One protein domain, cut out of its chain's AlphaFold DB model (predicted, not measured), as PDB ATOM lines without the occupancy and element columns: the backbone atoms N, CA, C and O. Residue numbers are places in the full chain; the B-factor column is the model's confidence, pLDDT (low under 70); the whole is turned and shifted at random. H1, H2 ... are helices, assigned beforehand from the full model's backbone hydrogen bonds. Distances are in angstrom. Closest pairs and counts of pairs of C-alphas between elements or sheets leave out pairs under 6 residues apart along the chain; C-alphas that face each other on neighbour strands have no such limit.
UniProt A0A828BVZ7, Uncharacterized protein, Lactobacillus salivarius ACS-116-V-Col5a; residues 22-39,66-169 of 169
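Overview. This is residues 22 to 39 and 66 to 169 of the 169 residues of an uncharacterized protein of Lactobacillus salivarius ACS-116-V-Col5a (UniProt A0A828BVZ7). The helical hairpin of H3 and H4 makes the middle of this model, with H1 and H2, side by side, along one side of it and the two short helices H5 and H6 on the other. H1 to H4 run nearly along one line, H3 against the others, while H5 crosses H3. The printed part has 122 residues with six named helices, H1 to H6 in chain order, and no named strand: the class is all helix, the packing mostly aligned. It is compact, with a radius of gyration of the C-alphas of 14.8 A and spans of 46 by 37 by 23 A.

Arrangement. Begin at H3, residues 92 to 112, the longest helix. H4, residues 118 to 135, touches it at a shallow tilt of 8 degrees, opposite ways; the closest C-alphas, those of Val 112 and Lys 121, are 6.0 A apart. H5, residues 150 to 157, touches H3 with H3's residues 101 to 105 alone, about perpendicular at 85 degrees; look at the closest C-alphas, Arg 101 and Leu 155, 7.1 A apart. H6, residues 160 to 168, only just touches H4, with 3 pairs of C-alphas within 8 A and H4's residues 122 to 125 alone; the closest, Arg 122 and Leu 168, are 7.0 A apart. H5 and H6 meet only through their link. H2, residues 71 to 85, is close to H3 but not clearly touching: the closest C-alphas, those of Tyr 76 and Phe 99, are 7.6 A apart. H1, residues 26 to 35, touches H2 at a shallow tilt of 21 degrees, the same way, with the C-alphas of Asp 29 and Ile 75 closest at 5.7 A. H1 and H3 are apart. Every O i to N i+4 pair is within hydrogen-bond range in H1, H2, H4, H5 and H6; in H3, 15 of 17 are.

Along the chain. Find C-alpha 92 at (39.519, 34.933, 42.671); from there H3 runs 26.0 A to C-alpha 112 at (53.619, 56.369, 38.345). H4 is 25.7 A from first to last C-alpha and H2 21.0 A; H1 is 14.5 A, H5 10.8 A and H6 10.5 A. H1 begins at C-alpha 26 at (51.042, 40.702, 27.228), and H6 ends at C-alpha 168 at (47.269, 63.051, 45.739).

Size, cuts and confidence. The two C-alphas farthest apart, Gln 39 and Tyr 169, are 47.2 A apart. Residues 40 to 65 are not printed; C-alphas 39 and 66 are 37.6 A apart across this cut, which lies in the link from H1 to H2. The link from H4 to H5, residues 136 to 149, is long. The mean pLDDT of the printed part is 93.2, and residues 66 to 67 are under 70.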
ATOM      1  N   GLY A  22      50.668  44.115  20.372       90.31
ATOM      2  CA  GLY A  22      50.907  45.547  20.512       90.31
ATOM      3  C   GLY A  22      50.543  46.112  21.883       90.31
ATOM      4  O   GLY A  22      50.341  47.318  21.978       90.31
ATOM      5  N   ARG A  23      50.488  45.293  22.944       90.12
ATOM      6  CA  ARG A  23      50.284  45.710  24.346       90.12
ATOM      7  C   ARG A  23      51.507  45.367  25.193       90.12
ATOM      8  O   ARG A  23      52.124  44.341  24.953       90.12
ATOM      9  N   LEU A  24      51.850  46.214  26.168       89.69
ATOM     10  CA  LEU A  24      52.785  45.817  27.224       89.69
ATOM     11  C   LEU A  24      52.085  44.895  28.220       89.69
ATOM     12  O   LEU A  24      50.879  45.017  28.434       89.69
ATOM     13  N   TYR A  25      52.875  44.067  28.909       91.00
ATOM     14  CA  TYR A  25      52.390  43.106  29.908       91.00
ATOM     15  C   TYR A  25      51.518  41.996  29.305       91.00
ATOM     16  O   TYR A  25      50.763  41.338  30.022       91.00
ATOM     17  N   GLU A  26      51.649  41.778  28.001       93.75
ATOM     18  CA  GLU A  26      51.042  40.702  27.228       93.75
ATOM     19  C   GLU A  26      51.349  39.321  27.813       93.75
ATOM     20  O   GLU A  26      50.536  38.402  27.733       93.75
ATOM     21  N   ASP A  27      52.506  39.188  28.460       93.50
ATOM     22  CA  ASP A  27      52.911  37.969  29.135       93.50
ATOM     23  C   ASP A  27      52.050  37.665  30.367       93.50
ATOM     24  O   ASP A  27      51.719  36.507  30.612       93.50
ATOM     25  N   GLN A  28      51.618  38.685  31.112       94.44
ATOM     26  CA  GLN A  28      50.661  38.497  32.200       94.44
ATOM     27  C   GLN A  28      49.308  38.028  31.666       94.44
ATOM     28  O   GLN A  28      48.768  37.069  32.206       94.44
ATOM     29  N   ASP A  29      48.790  38.648  30.603       96.88
ATOM     30  CA  ASP A  29      47.523  38.224  29.995       96.88
ATOM     31  C   ASP A  29      47.544  36.741  29.620       96.88
ATOM     32  O   ASP A  29      46.724  35.953  30.097       96.88
ATOM     33  N   PHE A  30      48.562  36.345  28.854       96.19
ATOM     34  CA  PHE A  30      48.708  34.974  28.400       96.19
ATOM     35  C   PHE A  30      48.827  33.985  29.570       96.19
ATOM     36  O   PHE A  30      48.128  32.976  29.582       96.19
ATOM     37  N   PHE A  31      49.670  34.252  30.579       94.31
ATOM     38  CA  PHE A  31      49.874  33.282  31.665       94.31
ATOM     39  C   PHE A  31      48.683  33.139  32.599       94.31
ATOM     40  O   PHE A  31      48.432  32.030  33.066       94.31
ATOM     41  N   PHE A  32      47.940  34.212  32.865       95.94
ATOM     42  CA  PHE A  32      46.718  34.092  33.653       95.94
ATOM     43  C   PHE A  32      45.681  33.237  32.919       95.94
ATOM     44  O   PHE A  32      45.160  32.280  33.486       95.94
ATOM     45  N   LYS A  33      45.437  33.501  31.632       96.56
ATOM     46  CA  LYS A  33      44.505  32.690  30.833       96.56
ATOM     47  C   LYS A  33      44.971  31.241  30.678       96.56
ATOM     48  O   LYS A  33      44.158  30.325  30.719       96.56
ATOM     49  N   MET A  34      46.279  31.018  30.577       94.56
ATOM     50  CA  MET A  34      46.878  29.682  30.532       94.56
ATOM     51  C   MET A  34      46.605  28.896  31.816       94.56
ATOM     52  O   MET A  34      46.117  27.775  31.738       94.56
ATOM     53  N   VAL A  35      46.806  29.505  32.991       92.81
ATOM     54  CA  VAL A  35      46.496  28.864  34.283       92.81
ATOM     55  C   VAL A  35      45.007  28.533  34.414       92.81
ATOM     56  O   VAL A  35      44.664  27.492  34.959       92.81
ATOM     57  N   ALA A  36      44.122  29.370  33.869       94.25
ATOM     58  CA  ALA A  36      42.683  29.104  33.832       94.25
ATOM     59  C   ALA A  36      42.284  27.841  33.038       94.25
ATOM     60  O   ALA A  36      41.158  27.376  33.198       94.25
ATOM     61  N   ASN A  37      43.175  27.293  32.206       94.62
ATOM     62  CA  ASN A  37      42.933  26.088  31.407       94.62
ATOM     63  C   ASN A  37      43.605  24.827  31.976       94.62
ATOM     64  O   ASN A  37      43.468  23.748  31.397       94.62
ATOM     65  N   LEU A  38      44.318  24.944  33.098       92.38
ATOM     66  CA  LEU A  38      44.873  23.791  33.802       92.38
ATOM     67  C   LEU A  38      43.754  23.057  34.545       92.38
ATOM     68  O   LEU A  38      42.930  23.675  35.220       92.38
ATOM     69  N   GLN A  39      43.744  21.736  34.435       90.00
ATOM     70  CA  GLN A  39      42.894  20.853  35.229       90.00
ATOM     71  C   GLN A  39      43.498  20.629  36.619       90.00
ATOM     72  O   GLN A  39      42.773  20.551  37.609       90.00
ATOM     73  N   SER A  66      56.930  55.123  30.016       63.75
ATOM     74  CA  SER A  66      55.953  55.805  30.876       63.75
ATOM     75  C   SER A  66      54.561  55.957  30.259       63.75
ATOM     76  O   SER A  66      53.565  55.985  30.982       63.75
ATOM     77  N   THR A  67      54.471  56.072  28.938       66.19
ATOM     78  CA  THR A  67      53.237  56.426  28.219       66.19
ATOM     79  C   THR A  67      52.254  55.259  28.140       66.19
ATOM     80  O   THR A  67      51.043  55.462  28.086       66.19
ATOM     81  N   ARG A  68      52.761  54.027  28.218       80.69
ATOM     82  CA  ARG A  68      51.982  52.790  28.083       80.69
ATOM     83  C   ARG A  68      51.595  52.139  29.406       80.69
ATOM     84  O   ARG A  68      51.163  50.990  29.430       80.69
ATOM     85  N   ILE A  69      51.705  52.860  30.527       86.56
ATOM     86  CA  ILE A  69      51.277  52.353  31.844       86.56
ATOM     87  C   ILE A  69      49.818  51.876  31.799       86.56
ATOM     88  O   ILE A  69      49.517  50.839  32.381       86.56
ATOM     89  N   ARG A  70      48.951  52.570  31.049       92.00
ATOM     90  CA  ARG A  70      47.525  52.235  30.908       92.00
ATOM     91  C   ARG A  70      47.253  50.875  30.258       92.00
ATOM     92  O   ARG A  70      46.173  50.330  30.476       92.00
ATOM     93  N   ASP A  71      48.218  50.282  29.547       93.88
ATOM     94  CA  ASP A  71      48.061  48.928  28.997       93.88
ATOM     95  C   ASP A  71      47.780  47.901  30.103       93.88
ATOM     96  O   ASP A  71      47.035  46.956  29.867       93.88
ATOM     97  N   ILE A  72      48.271  48.113  31.333       95.12
ATOM     98  CA  ILE A  72      48.007  47.183  32.441       95.12
ATOM     99  C   ILE A  72      46.514  47.068  32.774       95.12
ATOM    100  O   ILE A  72      46.050  45.983  33.111       95.12
ATOM    101  N   PHE A  73      45.752  48.160  32.657       96.12
ATOM    102  CA  PHE A  73      44.313  48.136  32.920       96.12
ATOM    103  C   PHE A  73      43.574  47.361  31.836       96.12
ATOM    104  O   PHE A  73      42.666  46.594  32.141       96.12
ATOM    105  N   TRP A  74      43.990  47.526  30.578       96.44
ATOM    106  CA  TRP A  74      43.451  46.739  29.475       96.44
ATOM    107  C   TRP A  74      43.732  45.246  29.685       96.44
ATOM    108  O   TRP A  74      42.801  44.449  29.634       96.44
ATOM    109  N   ILE A  75      44.979  44.894  30.020       97.56
ATOM    110  CA  ILE A  75      45.409  43.514  30.294       97.56
ATOM    111  C   ILE A  75      44.573  42.893  31.414       97.56
ATOM    112  O   ILE A  75      44.046  41.796  31.273       97.56
ATOM    113  N   TYR A  76      44.384  43.602  32.526       97.94
ATOM    114  CA  TYR A  76      43.591  43.074  33.633       97.94
ATOM    115  C   TYR A  76      42.112  42.925  33.303       97.94
ATOM    116  O   TYR A  76      41.510  41.928  33.695       97.94
ATOM    117  N   ASN A  77      41.528  43.879  32.578       97.81
ATOM    118  CA  ASN A  77      40.146  43.772  32.127       97.81
ATOM    119  C   ASN A  77      39.955  42.565  31.202       97.81
ATOM    120  O   ASN A  77      38.940  41.877  31.305       97.81
ATOM    121  N   ASP A  78      40.922  42.294  30.325       98.06
ATOM    122  CA  ASP A  78      40.861  41.164  29.403       98.06
ATOM    123  C   ASP A  78      40.992  39.819  30.136       98.06
ATOM    124  O   ASP A  78      40.188  38.913  29.906       98.06
ATOM    125  N   ILE A  79      41.891  39.722  31.125       98.00
ATOM    126  CA  ILE A  79      41.978  38.562  32.027       98.00
ATOM    127  C   ILE A  79      40.657  38.355  32.790       98.00
ATOM    128  O   ILE A  79      40.101  37.258  32.774       98.00
ATOM    129  N   ILE A  80      40.117  39.396  33.437       97.25
ATOM    130  CA  ILE A  80      38.864  39.307  34.213       97.25
ATOM    131  C   ILE A  80      37.708  38.864  33.312       97.25
ATOM    132  O   ILE A  80      36.917  37.989  33.680       97.25
ATOM    133  N   LYS A  81      37.612  39.443  32.110       97.50
ATOM    134  CA  LYS A  81      36.606  39.066  31.118       97.50
ATOM    135  C   LYS A  81      36.754  37.598  30.724       97.50
ATOM    136  O   LYS A  81      35.741  36.901  30.693       97.50
ATOM    137  N   TYR A  82      37.974  37.137  30.456       97.81
ATOM    138  CA  TYR A  82      38.246  35.752  30.080       97.81
ATOM    139  C   TYR A  82      37.796  34.771  31.163       97.81
ATOM    140  O   TYR A  82      37.027  33.858  30.873       97.81
ATOM    141  N   TYR A  83      38.186  35.016  32.417       96.81
ATOM    142  CA  TYR A  83      37.801  34.180  33.557       96.81
ATOM    143  C   TYR A  83      36.284  34.140  33.745       96.81
ATOM    144  O   TYR A  83      35.720  33.081  34.008       96.81
ATOM    145  N   ARG A  84      35.602  35.278  33.558       95.94
ATOM    146  CA  ARG A  84      34.138  35.349  33.631       95.94
ATOM    147  C   ARG A  84      33.465  34.526  32.530       95.94
ATOM    148  O   ARG A  84      32.523  33.799  32.825       95.94
ATOM    149  N   VAL A  85      33.923  34.650  31.282       96.75
ATOM    150  CA  VAL A  85      33.367  33.907  30.134       96.75
ATOM    151  C   VAL A  85      33.562  32.399  30.313       96.75
ATOM    152  O   VAL A  85      32.620  31.640  30.105       96.75
ATOM    153  N   HIS A  86      34.734  31.988  30.794       95.50
ATOM    154  CA  HIS A  86      35.085  30.587  31.046       95.50
ATOM    155  C   HIS A  86      34.618  30.062  32.414       95.50
ATOM    156  O   HIS A  86      34.887  28.916  32.756       95.50
ATOM    157  N   LYS A  87      33.904  30.882  33.200       95.44
ATOM    158  CA  LYS A  87      33.371  30.535  34.531       95.44
ATOM    159  C   LYS A  87      34.439  30.022  35.513       95.44
ATOM    160  O   LYS A  87      34.145  29.210  36.387       95.44
ATOM    161  N   VAL A  88      35.665  30.529  35.407       94.00
ATOM    162  CA  VAL A  88      36.777  30.166  36.292       94.00
ATOM    163  C   VAL A  88      36.634  30.912  37.617       94.00
ATOM    164  O   VAL A  88      36.796  32.132  37.677       94.00
ATOM    165  N   THR A  89      36.330  30.185  38.691       89.12
ATOM    166  CA  THR A  89      36.080  30.758  40.028       89.12
ATOM    167  C   THR A  89      37.190  30.478  41.042       89.12
ATOM    168  O   THR A  89      37.310  31.206  42.026       89.12
ATOM    169  N   CYS A  90      38.036  29.475  40.791       88.19
ATOM    170  CA  CYS A  90      39.019  28.935  41.737       88.19
ATOM    171  C   CYS A  90      40.242  29.828  42.022       88.19
ATOM    172  O   CYS A  90      41.045  29.467  42.874       88.19
ATOM    173  N   TYR A  91      40.373  30.987  41.367       92.50
ATOM    174  CA  TYR A  91      41.540  31.875  41.513       92.50
ATOM    175  C   TYR A  91      41.195  33.329  41.858       92.50
ATOM    176  O   TYR A  91      41.962  34.253  41.569       92.50
ATOM    177  N   LYS A  92      39.999  33.571  42.406       93.00
ATOM    178  CA  LYS A  92      39.519  34.933  42.671       93.00
ATOM    179  C   LYS A  92      40.417  35.677  43.665       93.00
ATOM    180  O   LYS A  92      40.782  36.824  43.404       93.00
ATOM    181  N   ASP A  93      40.786  35.035  44.771       95.44
ATOM    182  CA  ASP A  93      41.615  35.655  45.810       95.44
ATOM    183  C   ASP A  93      43.039  35.908  45.300       95.44
ATOM    184  O   ASP A  93      43.638  36.950  45.562       95.44
ATOM    185  N   GLU A  94      43.581  34.961  44.542       95.38
ATOM    186  CA  GLU A  94      44.921  34.979  43.972       95.38
ATOM    187  C   GLU A  94      45.036  36.107  42.939       95.38
ATOM    188  O   GLU A  94      45.991  36.892  42.972       95.38
ATOM    189  N   MET A  95      44.034  36.240  42.061       96.00
ATOM    190  CA  MET A  95      43.938  37.324  41.083       96.00
ATOM    191  C   MET A  95      43.814  38.683  41.774       96.00
ATOM    192  O   MET A  95      44.592  39.589  41.475       96.00
ATOM    193  N   GLU A  96      42.885  38.821  42.724       97.31
ATOM    194  CA  GLU A  96      42.672  40.059  43.476       97.31
ATOM    195  C   GLU A  96      43.959  40.514  44.175       97.31
ATOM    196  O   GLU A  96      44.409  41.655  44.003       97.31
ATOM    197  N   TYR A  97      44.605  39.615  44.919       97.69
ATOM    198  CA  TYR A  97      45.854  39.914  45.609       97.69
ATOM    199  C   TYR A  97      46.959  40.288  44.623       97.69
ATOM    200  O   TYR A  97      47.657  41.290  44.808       97.69
ATOM    201  N   ARG A  98      47.120  39.519  43.540       97.00
ATOM    202  CA  ARG A  98      48.183  39.763  42.565       97.00
ATOM    203  C   ARG A  98      47.995  41.095  41.846       97.00
ATOM    204  O   ARG A  98      48.977  41.827  41.690       97.00
ATOM    205  N   PHE A  99      46.772  41.430  41.442       97.81
ATOM    206  CA  PHE A  99      46.478  42.655  40.700       97.81
ATOM    207  C   PHE A  99      46.636  43.884  41.589       97.81
ATOM    208  O   PHE A  99      47.357  44.812  41.212       97.81
ATOM    209  N   THR A 100      46.057  43.871  42.794       97.56
ATOM    210  CA  THR A 100      46.171  44.987  43.749       97.56
ATOM    211  C   THR A 100      47.614  45.208  44.198       97.56
ATOM    212  O   THR A 100      48.109  46.336  44.149       97.56
ATOM    213  N   ARG A 101      48.350  44.135  44.526       96.81
ATOM    214  CA  ARG A 101      49.782  44.199  44.855       96.81
ATOM    215  C   ARG A 101      50.615  44.758  43.708       96.81
ATOM    216  O   ARG A 101      51.531  45.544  43.949       96.81
ATOM    217  N   ASN A 102      50.339  44.356  42.469       96.62
ATOM    218  CA  ASN A 102      51.092  44.845  41.320       96.62
ATOM    219  C   ASN A 102      50.775  46.320  41.015       96.62
ATOM    220  O   ASN A 102      51.707  47.083  40.763       96.62
ATOM    221  N   LEU A 103      49.505  46.733  41.103       97.19
ATOM    222  CA  LEU A 103      49.093  48.125  40.893       97.19
ATOM    223  C   LEU A 103      49.683  49.057  41.945       97.19
ATOM    224  O   LEU A 103      50.328  50.034  41.585       97.19
ATOM    225  N   LEU A 104      49.521  48.744  43.232       96.75
ATOM    226  CA  LEU A 104      50.010  49.596  44.321       96.75
ATOM    227  C   LEU A 104      51.530  49.504  44.503       96.75
ATOM    228  O   LEU A 104      52.171  50.471  44.895       96.75
ATOM    229  N   GLY A 105      52.132  48.352  44.217       94.06
ATOM    230  CA  GLY A 105      53.570  48.147  44.355       94.06
ATOM    231  C   GLY A 105      54.342  48.548  43.102       94.06
ATOM    232  O   GLY A 105      55.004  49.582  43.049       94.06
ATOM    233  N   ASN A 106      54.316  47.690  42.083       89.75
ATOM    234  CA  ASN A 106      55.179  47.855  40.916       89.75
ATOM    235  C   ASN A 106      54.755  49.025  40.027       89.75
ATOM    236  O   ASN A 106      55.616  49.764  39.563       89.75
ATOM    237  N   VAL A 107      53.459  49.205  39.774       92.94
ATOM    238  CA  VAL A 107      52.988  50.256  38.863       92.94
ATOM    239  C   VAL A 107      53.029  51.616  39.558       92.94
ATOM    240  O   VAL A 107      53.743  52.510  39.108       92.94
ATOM    241  N   LEU A 108      52.340  51.760  40.688       94.50
ATOM    242  CA  LEU A 108      52.245  53.012  41.433       94.50
ATOM    243  C   LEU A 108      53.620  53.502  41.904       94.50
ATOM    244  O   LEU A 108      54.101  54.526  41.416       94.50
ATOM    245  N   ILE A 109      54.284  52.761  42.801       92.06
ATOM    246  CA  ILE A 109      55.534  53.230  43.423       92.06
ATOM    247  C   ILE A 109      56.656  53.338  42.391       92.06
ATOM    248  O   ILE A 109      57.383  54.332  42.369       92.06
ATOM    249  N   ARG A 110      56.841  52.317  41.542       87.12
ATOM    250  CA  ARG A 110      58.036  52.262  40.681       87.12
ATOM    251  C   ARG A 110      57.885  53.021  39.368       87.12
ATOM    252  O   ARG A 110      58.919  53.432  38.843       87.12
ATOM    253  N   LYS A 111      56.664  53.205  38.845       89.12
ATOM    254  CA  LYS A 111      56.427  53.850  37.539       89.12
ATOM    255  C   LYS A 111      55.657  55.164  37.642       89.12
ATOM    256  O   LYS A 111      56.133  56.171  37.124       89.12
ATOM    257  N   VAL A 112      54.504  55.186  38.311       92.38
ATOM    258  CA  VAL A 112      53.619  56.369  38.345       92.38
ATOM    259  C   VAL A 112      54.237  57.503  39.160       92.38
ATOM    260  O   VAL A 112      54.253  58.648  38.715       92.38
ATOM    261  N   LEU A 113      54.827  57.212  40.325       91.62
ATOM    262  CA  LEU A 113      55.426  58.263  41.157       91.62
ATOM    263  C   LEU A 113      56.626  58.958  40.502       91.62
ATOM    264  O   LEU A 113      56.870  60.127  40.810       91.62
ATOM    265  N   LYS A 114      57.313  58.275  39.576       88.94
ATOM    266  CA  LYS A 114      58.459  58.792  38.812       88.94
ATOM    267  C   LYS A 114      58.064  59.617  37.582       88.94
ATOM    268  O   LYS A 114      58.946  60.128  36.895       88.94
ATOM    269  N   GLN A 115      56.769  59.737  37.283       88.06
ATOM    270  CA  GLN A 115      56.307  60.530  36.147       88.06
ATOM    271  C   GLN A 115      56.597  62.016  36.351       88.06
ATOM    272  O   GLN A 115      56.259  62.587  37.389       88.06
ATOM    273  N   LYS A 116      57.224  62.629  35.338       88.25
ATOM    274  CA  LYS A 116      57.550  64.063  35.322       88.25
ATOM    275  C   LYS A 116      56.332  64.923  34.981       88.25
ATOM    276  O   LYS A 116      56.165  65.994  35.559       88.25
ATOM    277  N   ASP A 117      55.478  64.444  34.077       89.88
ATOM    278  CA  ASP A 117      54.214  65.104  33.752       89.88
ATOM    279  C   ASP A 117      53.245  64.980  34.937       89.88
ATOM    280  O   ASP A 117      52.756  63.899  35.274       89.88
ATOM    281  N   ARG A 118      52.973  66.120  35.583       91.19
ATOM    282  CA  ARG A 118      52.102  66.209  36.760       91.19
ATOM    283  C   ARG A 118      50.644  65.898  36.435       91.19
ATOM    284  O   ARG A 118      49.959  65.345  37.296       91.19
ATOM    285  N   LYS A 119      50.168  66.251  35.236       91.38
ATOM    286  CA  LYS A 119      48.792  65.981  34.810       91.38
ATOM    287  C   LYS A 119      48.617  64.480  34.616       91.38
ATOM    288  O   LYS A 119      47.792  63.884  35.302       91.38
ATOM    289  N   LEU A 120      49.482  63.865  33.806       90.81
ATOM    290  CA  LEU A 120      49.477  62.416  33.589       90.81
ATOM    291  C   LEU A 120      49.632  61.643  34.905       90.81
ATOM    292  O   LEU A 120      48.919  60.673  35.146       90.81
ATOM    293  N   LYS A 121      50.533  62.081  35.794       92.50
ATOM    294  CA  LYS A 121      50.708  61.462  37.115       92.50
ATOM    295  C   LYS A 121      49.406  61.470  37.916       92.50
ATOM    296  O   LYS A 121      49.026  60.429  38.441       92.50
ATOM    297  N   ARG A 122      48.720  62.615  38.014       92.94
ATOM    298  CA  ARG A 122      47.449  62.730  38.750       92.94
ATOM    299  C   ARG A 122      46.348  61.862  38.141       92.94
ATOM    300  O   ARG A 122      45.639  61.200  38.893       92.94
ATOM    301  N   GLU A 123      46.250  61.822  36.813       93.62
ATOM    302  CA  GLU A 123      45.310  60.943  36.103       93.62
ATOM    303  C   GLU A 123      45.565  59.472  36.453       93.62
ATOM    304  O   GLU A 123      44.670  58.796  36.950       93.62
ATOM    305  N   LEU A 124      46.808  59.000  36.314       94.75
ATOM    306  CA  LEU A 124      47.173  57.616  36.623       94.75
ATOM    307  C   LEU A 124      46.936  57.255  38.098       94.75
ATOM    308  O   LEU A 124      46.496  56.149  38.402       94.75
ATOM    309  N   LEU A 125      47.210  58.174  39.030       95.81
ATOM    310  CA  LEU A 125      46.919  57.971  40.453       95.81
ATOM    311  C   LEU A 125      45.420  57.793  40.712       95.81
ATOM    312  O   LEU A 125      45.040  56.953  41.530       95.81
ATOM    313  N   SER A 126      44.581  58.578  40.037       94.56
ATOM    314  CA  SER A 126      43.126  58.470  40.138       94.56
ATOM    315  C   SER A 126      42.619  57.174  39.501       94.56
ATOM    316  O   SER A 126      41.871  56.437  40.146       94.56
ATOM    317  N   GLU A 127      43.103  56.838  38.301       96.00
ATOM    318  CA  GLU A 127      42.767  55.607  37.579       96.00
ATOM    319  C   GLU A 127      43.105  54.358  38.403       96.00
ATOM    320  O   GLU A 127      42.255  53.485  38.552       96.00
ATOM    321  N   ILE A 128      44.298  54.282  39.015       96.75
ATOM    322  CA  ILE A 128      44.683  53.141  39.868       96.75
ATOM    323  C   ILE A 128      43.720  52.983  41.047       96.75
ATOM    324  O   ILE A 128      43.271  51.869  41.327       96.75
ATOM    325  N   LYS A 129      43.410  54.081  41.749       96.00
ATOM    326  CA  LYS A 129      42.529  54.032  42.921       96.00
ATOM    327  C   LYS A 129      41.124  53.594  42.523       96.00
ATOM    328  O   LYS A 129      40.601  52.657  43.117       96.00
ATOM    329  N   SER A 130      40.562  54.226  41.492       96.19
ATOM    330  CA  SER A 130      39.237  53.892  40.974       96.19
ATOM    331  C   SER A 130      39.176  52.445  40.491       96.19
ATOM    332  O   SER A 130      38.251  51.728  40.855       96.19
ATOM    333  N   TYR A 131      40.187  51.977  39.754       97.69
ATOM    334  CA  TYR A 131      40.228  50.608  39.252       97.69
ATOM    335  C   TYR A 131      40.190  49.575  40.386       97.69
ATOM    336  O   TYR A 131      39.445  48.598  40.298       97.69
ATOM    337  N   ILE A 132      40.975  49.787  41.449       97.38
ATOM    338  CA  ILE A 132      41.001  48.894  42.616       97.38
ATOM    339  C   ILE A 132      39.669  48.942  43.365       97.38
ATOM    340  O   ILE A 132      39.128  47.888  43.684       97.38
ATOM    341  N   ASP A 133      39.129  50.133  43.624       95.69
ATOM    342  CA  ASP A 133      37.878  50.282  44.373       95.69
ATOM    343  C   ASP A 133      36.689  49.644  43.640       95.69
ATOM    344  O   ASP A 133      35.840  49.018  44.271       95.69
ATOM    345  N   THR A 134      36.641  49.770  42.311       97.06
ATOM    346  CA  THR A 134      35.559  49.216  41.489       97.06
ATOM    347  C   THR A 134      35.670  47.701  41.331       97.06
ATOM    348  O   THR A 134      34.674  47.003  41.496       97.06
ATOM    349  N   ASN A 135      36.856  47.174  41.008       96.44
ATOM    350  CA  ASN A 135      37.007  45.748  40.690       96.44
ATOM    351  C   ASN A 135      37.261  44.876  41.924       96.44
ATOM    352  O   ASN A 135      36.917  43.695  41.922       96.44
ATOM    353  N   PHE A 136      37.859  45.441  42.972       96.50
ATOM    354  CA  PHE A 136      38.324  44.705  44.145       96.50
ATOM    355  C   PHE A 136      37.960  45.412  45.461       96.50
ATOM    356  O   PHE A 136      38.830  45.605  46.306       96.50
ATOM    357  N   PRO A 137      36.693  45.796  45.706       95.94
ATOM    358  CA  PRO A 137      36.314  46.627  46.860       95.94
ATOM    359  C   PRO A 137      36.691  46.017  48.221       95.94
ATOM    360  O   PRO A 137      36.925  46.739  49.190       95.94
ATOM    361  N   ASN A 138      36.790  44.686  48.299       95.75
ATOM    362  CA  ASN A 138      37.090  43.951  49.527       95.75
ATOM    363  C   ASN A 138      38.535  43.440  49.606       95.75
ATOM    364  O   ASN A 138      38.837  42.659  50.507       95.75
ATOM    365  N   TRP A 139      39.441  43.916  48.745       96.62
ATOM    366  CA  TRP A 139      40.817  43.409  48.647       96.62
ATOM    367  C   TRP A 139      41.609  43.415  49.954       96.62
ATOM    368  O   TRP A 139      42.528  42.627  50.152       96.62
ATOM    369  N   LYS A 140      41.236  44.286  50.893       96.06
ATOM    370  CA  LYS A 140      41.815  44.345  52.239       96.06
ATOM    371  C   LYS A 140      41.552  43.114  53.099       96.06
ATOM    372  O   LYS A 140      42.280  42.898  54.063       96.06
ATOM    373  N   ARG A 141      40.517  42.340  52.772       96.50
ATOM    374  CA  ARG A 141      40.147  41.092  53.451       96.50
ATOM    375  C   ARG A 141      40.789  39.864  52.807       96.50
ATOM    376  O   ARG A 141      40.565  38.756  53.277       96.50
ATOM    377  N   ASN A 142      41.576  40.052  51.750       97.56
ATOM    378  CA  ASN A 142      42.201  38.960  51.026       97.56
ATOM    379  C   ASN A 142      43.160  38.156  51.924       97.56
ATOM    380  O   ASN A 142      44.036  38.731  52.582       97.56
ATOM    381  N   LYS A 143      43.021  36.823  51.922       96.50
ATOM    382  CA  LYS A 143      43.768  35.898  52.796       96.50
ATOM    383  C   LYS A 143      45.291  36.056  52.695       96.50
ATOM    384  O   LYS A 143      45.980  35.984  53.714       96.50
ATOM    385  N   TYR A 144      45.815  36.379  51.511       96.94
ATOM    386  CA  TYR A 144      47.255  36.523  51.265       96.94
ATOM    387  C   TYR A 144      47.876  37.764  51.918       96.94
ATOM    388  O   TYR A 144      49.094  37.841  52.077       96.94
ATOM    389  N   LEU A 145      47.065  38.735  52.357       96.19
ATOM    390  CA  LEU A 145      47.575  39.869  53.129       96.19
ATOM    391  C   LEU A 145      48.003  39.457  54.541       96.19
ATOM    392  O   LEU A 145      48.786  40.176  55.161       96.19
ATOM    393  N   SER A 146      47.510  38.338  55.080       93.06
ATOM    394  CA  SER A 146      47.869  37.883  56.430       93.06
ATOM    395  C   SER A 146      49.359  37.535  56.561       93.06
ATOM    396  O   SER A 146      49.955  37.817  57.603       93.06
ATOM    397  N   GLU A 147      49.980  37.052  55.481       94.19
ATOM    398  CA  GLU A 147      51.394  36.690  55.430       94.19
ATOM    399  C   GLU A 147      52.312  37.874  55.759       94.19
ATOM    400  O   GLU A 147      52.105  39.016  55.319       94.19
ATOM    401  N   ARG A 148      53.371  37.607  56.528       93.50
ATOM    402  CA  ARG A 148      54.333  38.629  56.950       93.50
ATOM    403  C   ARG A 148      55.303  38.943  55.813       93.50
ATOM    404  O   ARG A 148      56.211  38.175  55.524       93.50
ATOM    405  N   SER A 149      55.151  40.115  55.203       95.44
ATOM    406  CA  SER A 149      56.120  40.658  54.247       95.44
ATOM    407  C   SER A 149      56.112  42.187  54.261       95.44
ATOM    408  O   SER A 149      55.108  42.811  54.615       95.44
ATOM    409  N   LYS A 150      57.221  42.816  53.844       94.75
ATOM    410  CA  LYS A 150      57.299  44.285  53.697       94.75
ATOM    411  C   LYS A 150      56.231  44.803  52.729       94.75
ATOM    412  O   LYS A 150      55.652  45.864  52.944       94.75
ATOM    413  N   GLN A 151      55.947  44.031  51.680       94.19
ATOM    414  CA  GLN A 151      54.920  44.342  50.694       94.19
ATOM    415  C   GLN A 151      53.526  44.295  51.324       94.19
ATOM    416  O   GLN A 151      52.759  45.231  51.134       94.19
ATOM    417  N   ASN A 152      53.213  43.273  52.123       96.44
ATOM    418  CA  ASN A 152      51.911  43.173  52.785       96.44
ATOM    419  C   ASN A 152      51.726  44.217  53.879       96.44
ATOM    420  O   ASN A 152      50.620  44.718  54.050       96.44
ATOM    421  N   LEU A 153      52.795  44.595  54.585       95.81
ATOM    422  CA  LEU A 153      52.748  45.707  55.531       95.81
ATOM    423  C   LEU A 153      52.393  47.016  54.815       95.81
ATOM    424  O   LEU A 153      51.443  47.687  55.212       95.81
ATOM    425  N   TYR A 154      53.084  47.325  53.713       95.69
ATOM    426  CA  TYR A 154      52.752  48.470  52.866       95.69
ATOM    427  C   TYR A 154      51.294  48.412  52.392       95.69
ATOM    428  O   TYR A 154      50.529  49.352  52.604       95.69
ATOM    429  N   LEU A 155      50.884  47.282  51.813       95.81
ATOM    430  CA  LEU A 155      49.525  47.096  51.322       95.81
ATOM    431  C   LEU A 155      48.495  47.286  52.431       95.81
ATOM    432  O   LEU A 155      47.496  47.944  52.179       95.81
ATOM    433  N   LYS A 156      48.730  46.796  53.656       95.06
ATOM    434  CA  LYS A 156      47.851  47.007  54.821       95.06
ATOM    435  C   LYS A 156      47.724  48.483  55.200       95.06
ATOM    436  O   LYS A 156      46.610  48.911  55.496       95.06
ATOM    437  N   MET A 157      48.796  49.266  55.101       94.06
ATOM    438  CA  MET A 157      48.786  50.704  55.406       94.06
ATOM    439  C   MET A 157      48.009  51.549  54.384       94.06
ATOM    440  O   MET A 157      47.448  52.580  54.752       94.06
ATOM    441  N   VAL A 158      47.948  51.137  53.114       93.88
ATOM    442  CA  VAL A 158      47.268  51.908  52.053       93.88
ATOM    443  C   VAL A 158      45.747  51.872  52.225       93.88
ATOM    444  O   VAL A 158      45.126  50.842  52.026       93.88
ATOM    445  N   ASN A 159      45.104  52.984  52.542       91.69
ATOM    446  CA  ASN A 159      43.652  53.149  52.600       91.69
ATOM    447  C   ASN A 159      43.274  54.474  51.922       91.69
ATOM    448  O   ASN A 159      44.155  55.195  51.465       91.69
ATOM    449  N   SER A 160      41.987  54.816  51.821       88.44
ATOM    450  CA  SER A 160      41.576  56.047  51.126       88.44
ATOM    451  C   SER A 160      42.220  57.317  51.705       88.44
ATOM    452  O   SER A 160      42.559  58.217  50.941       88.44
ATOM    453  N   ILE A 161      42.454  57.370  53.021       90.31
ATOM    454  CA  ILE A 161      43.098  58.507  53.693       90.31
ATOM    455  C   ILE A 161      44.596  58.521  53.385       90.31
ATOM    456  O   ILE A 161      45.106  59.513  52.869       90.31
ATOM    457  N   THR A 162      45.304  57.417  53.644       91.31
ATOM    458  CA  THR A 162      46.759  57.353  53.432       91.31
ATOM    459  C   THR A 162      47.127  57.445  51.955       91.31
ATOM    460  O   THR A 162      48.123  58.071  51.622       91.31
ATOM    461  N   TYR A 163      46.301  56.921  51.044       92.62
ATOM    462  CA  TYR A 163      46.489  57.081  49.600       92.62
ATOM    463  C   TYR A 163      46.409  58.553  49.190       92.62
ATOM    464  O   TYR A 163      47.248  59.039  48.433       92.62
ATOM    465  N   LYS A 164      45.410  59.276  49.711       90.00
ATOM    466  CA  LYS A 164      45.243  60.699  49.427       90.00
ATOM    467  C   LYS A 164      46.414  61.509  49.988       90.00
ATOM    468  O   LYS A 164      46.975  62.315  49.256       90.00
ATOM    469  N   LEU A 165      46.806  61.235  51.234       89.81
ATOM    470  CA  LEU A 165      47.916  61.900  51.921       89.81
ATOM    471  C   LEU A 165      49.270  61.648  51.241       89.81
ATOM    472  O   LEU A 165      50.066  62.565  51.118       89.81
ATOM    473  N   PHE A 166      49.551  60.411  50.828       88.19
ATOM    474  CA  PHE A 166      50.861  60.052  50.281       88.19
ATOM    475  C   PHE A 166      51.027  60.407  48.805       88.19
ATOM    476  O   PHE A 166      52.165  60.534  48.350       88.19
ATOM    477  N   TYR A 167      49.933  60.474  48.038       89.75
ATOM    478  CA  TYR A 167      50.032  60.491  46.577       89.75
ATOM    479  C   TYR A 167      49.261  61.612  45.880       89.75
ATOM    480  O   TYR A 167      49.687  62.025  44.803       89.75
ATOM    481  N   LEU A 168      48.129  62.071  46.420       78.25
ATOM    482  CA  LEU A 168      47.269  63.051  45.739       78.25
ATOM    483  C   LEU A 168      47.495  64.494  46.205       78.25
ATOM    484  O   LEU A 168      47.197  65.414  45.438       78.25
ATOM    485  N   TYR A 169      48.020  64.675  47.416       70.44
ATOM    486  CA  TYR A 169      48.516  65.947  47.943       70.44
ATOM    487  C   TYR A 169      50.039  66.003  47.837       70.44
ATOM    488  O   TYR A 169      50.538  67.080  47.441       70.44
TER     489      TYR A 169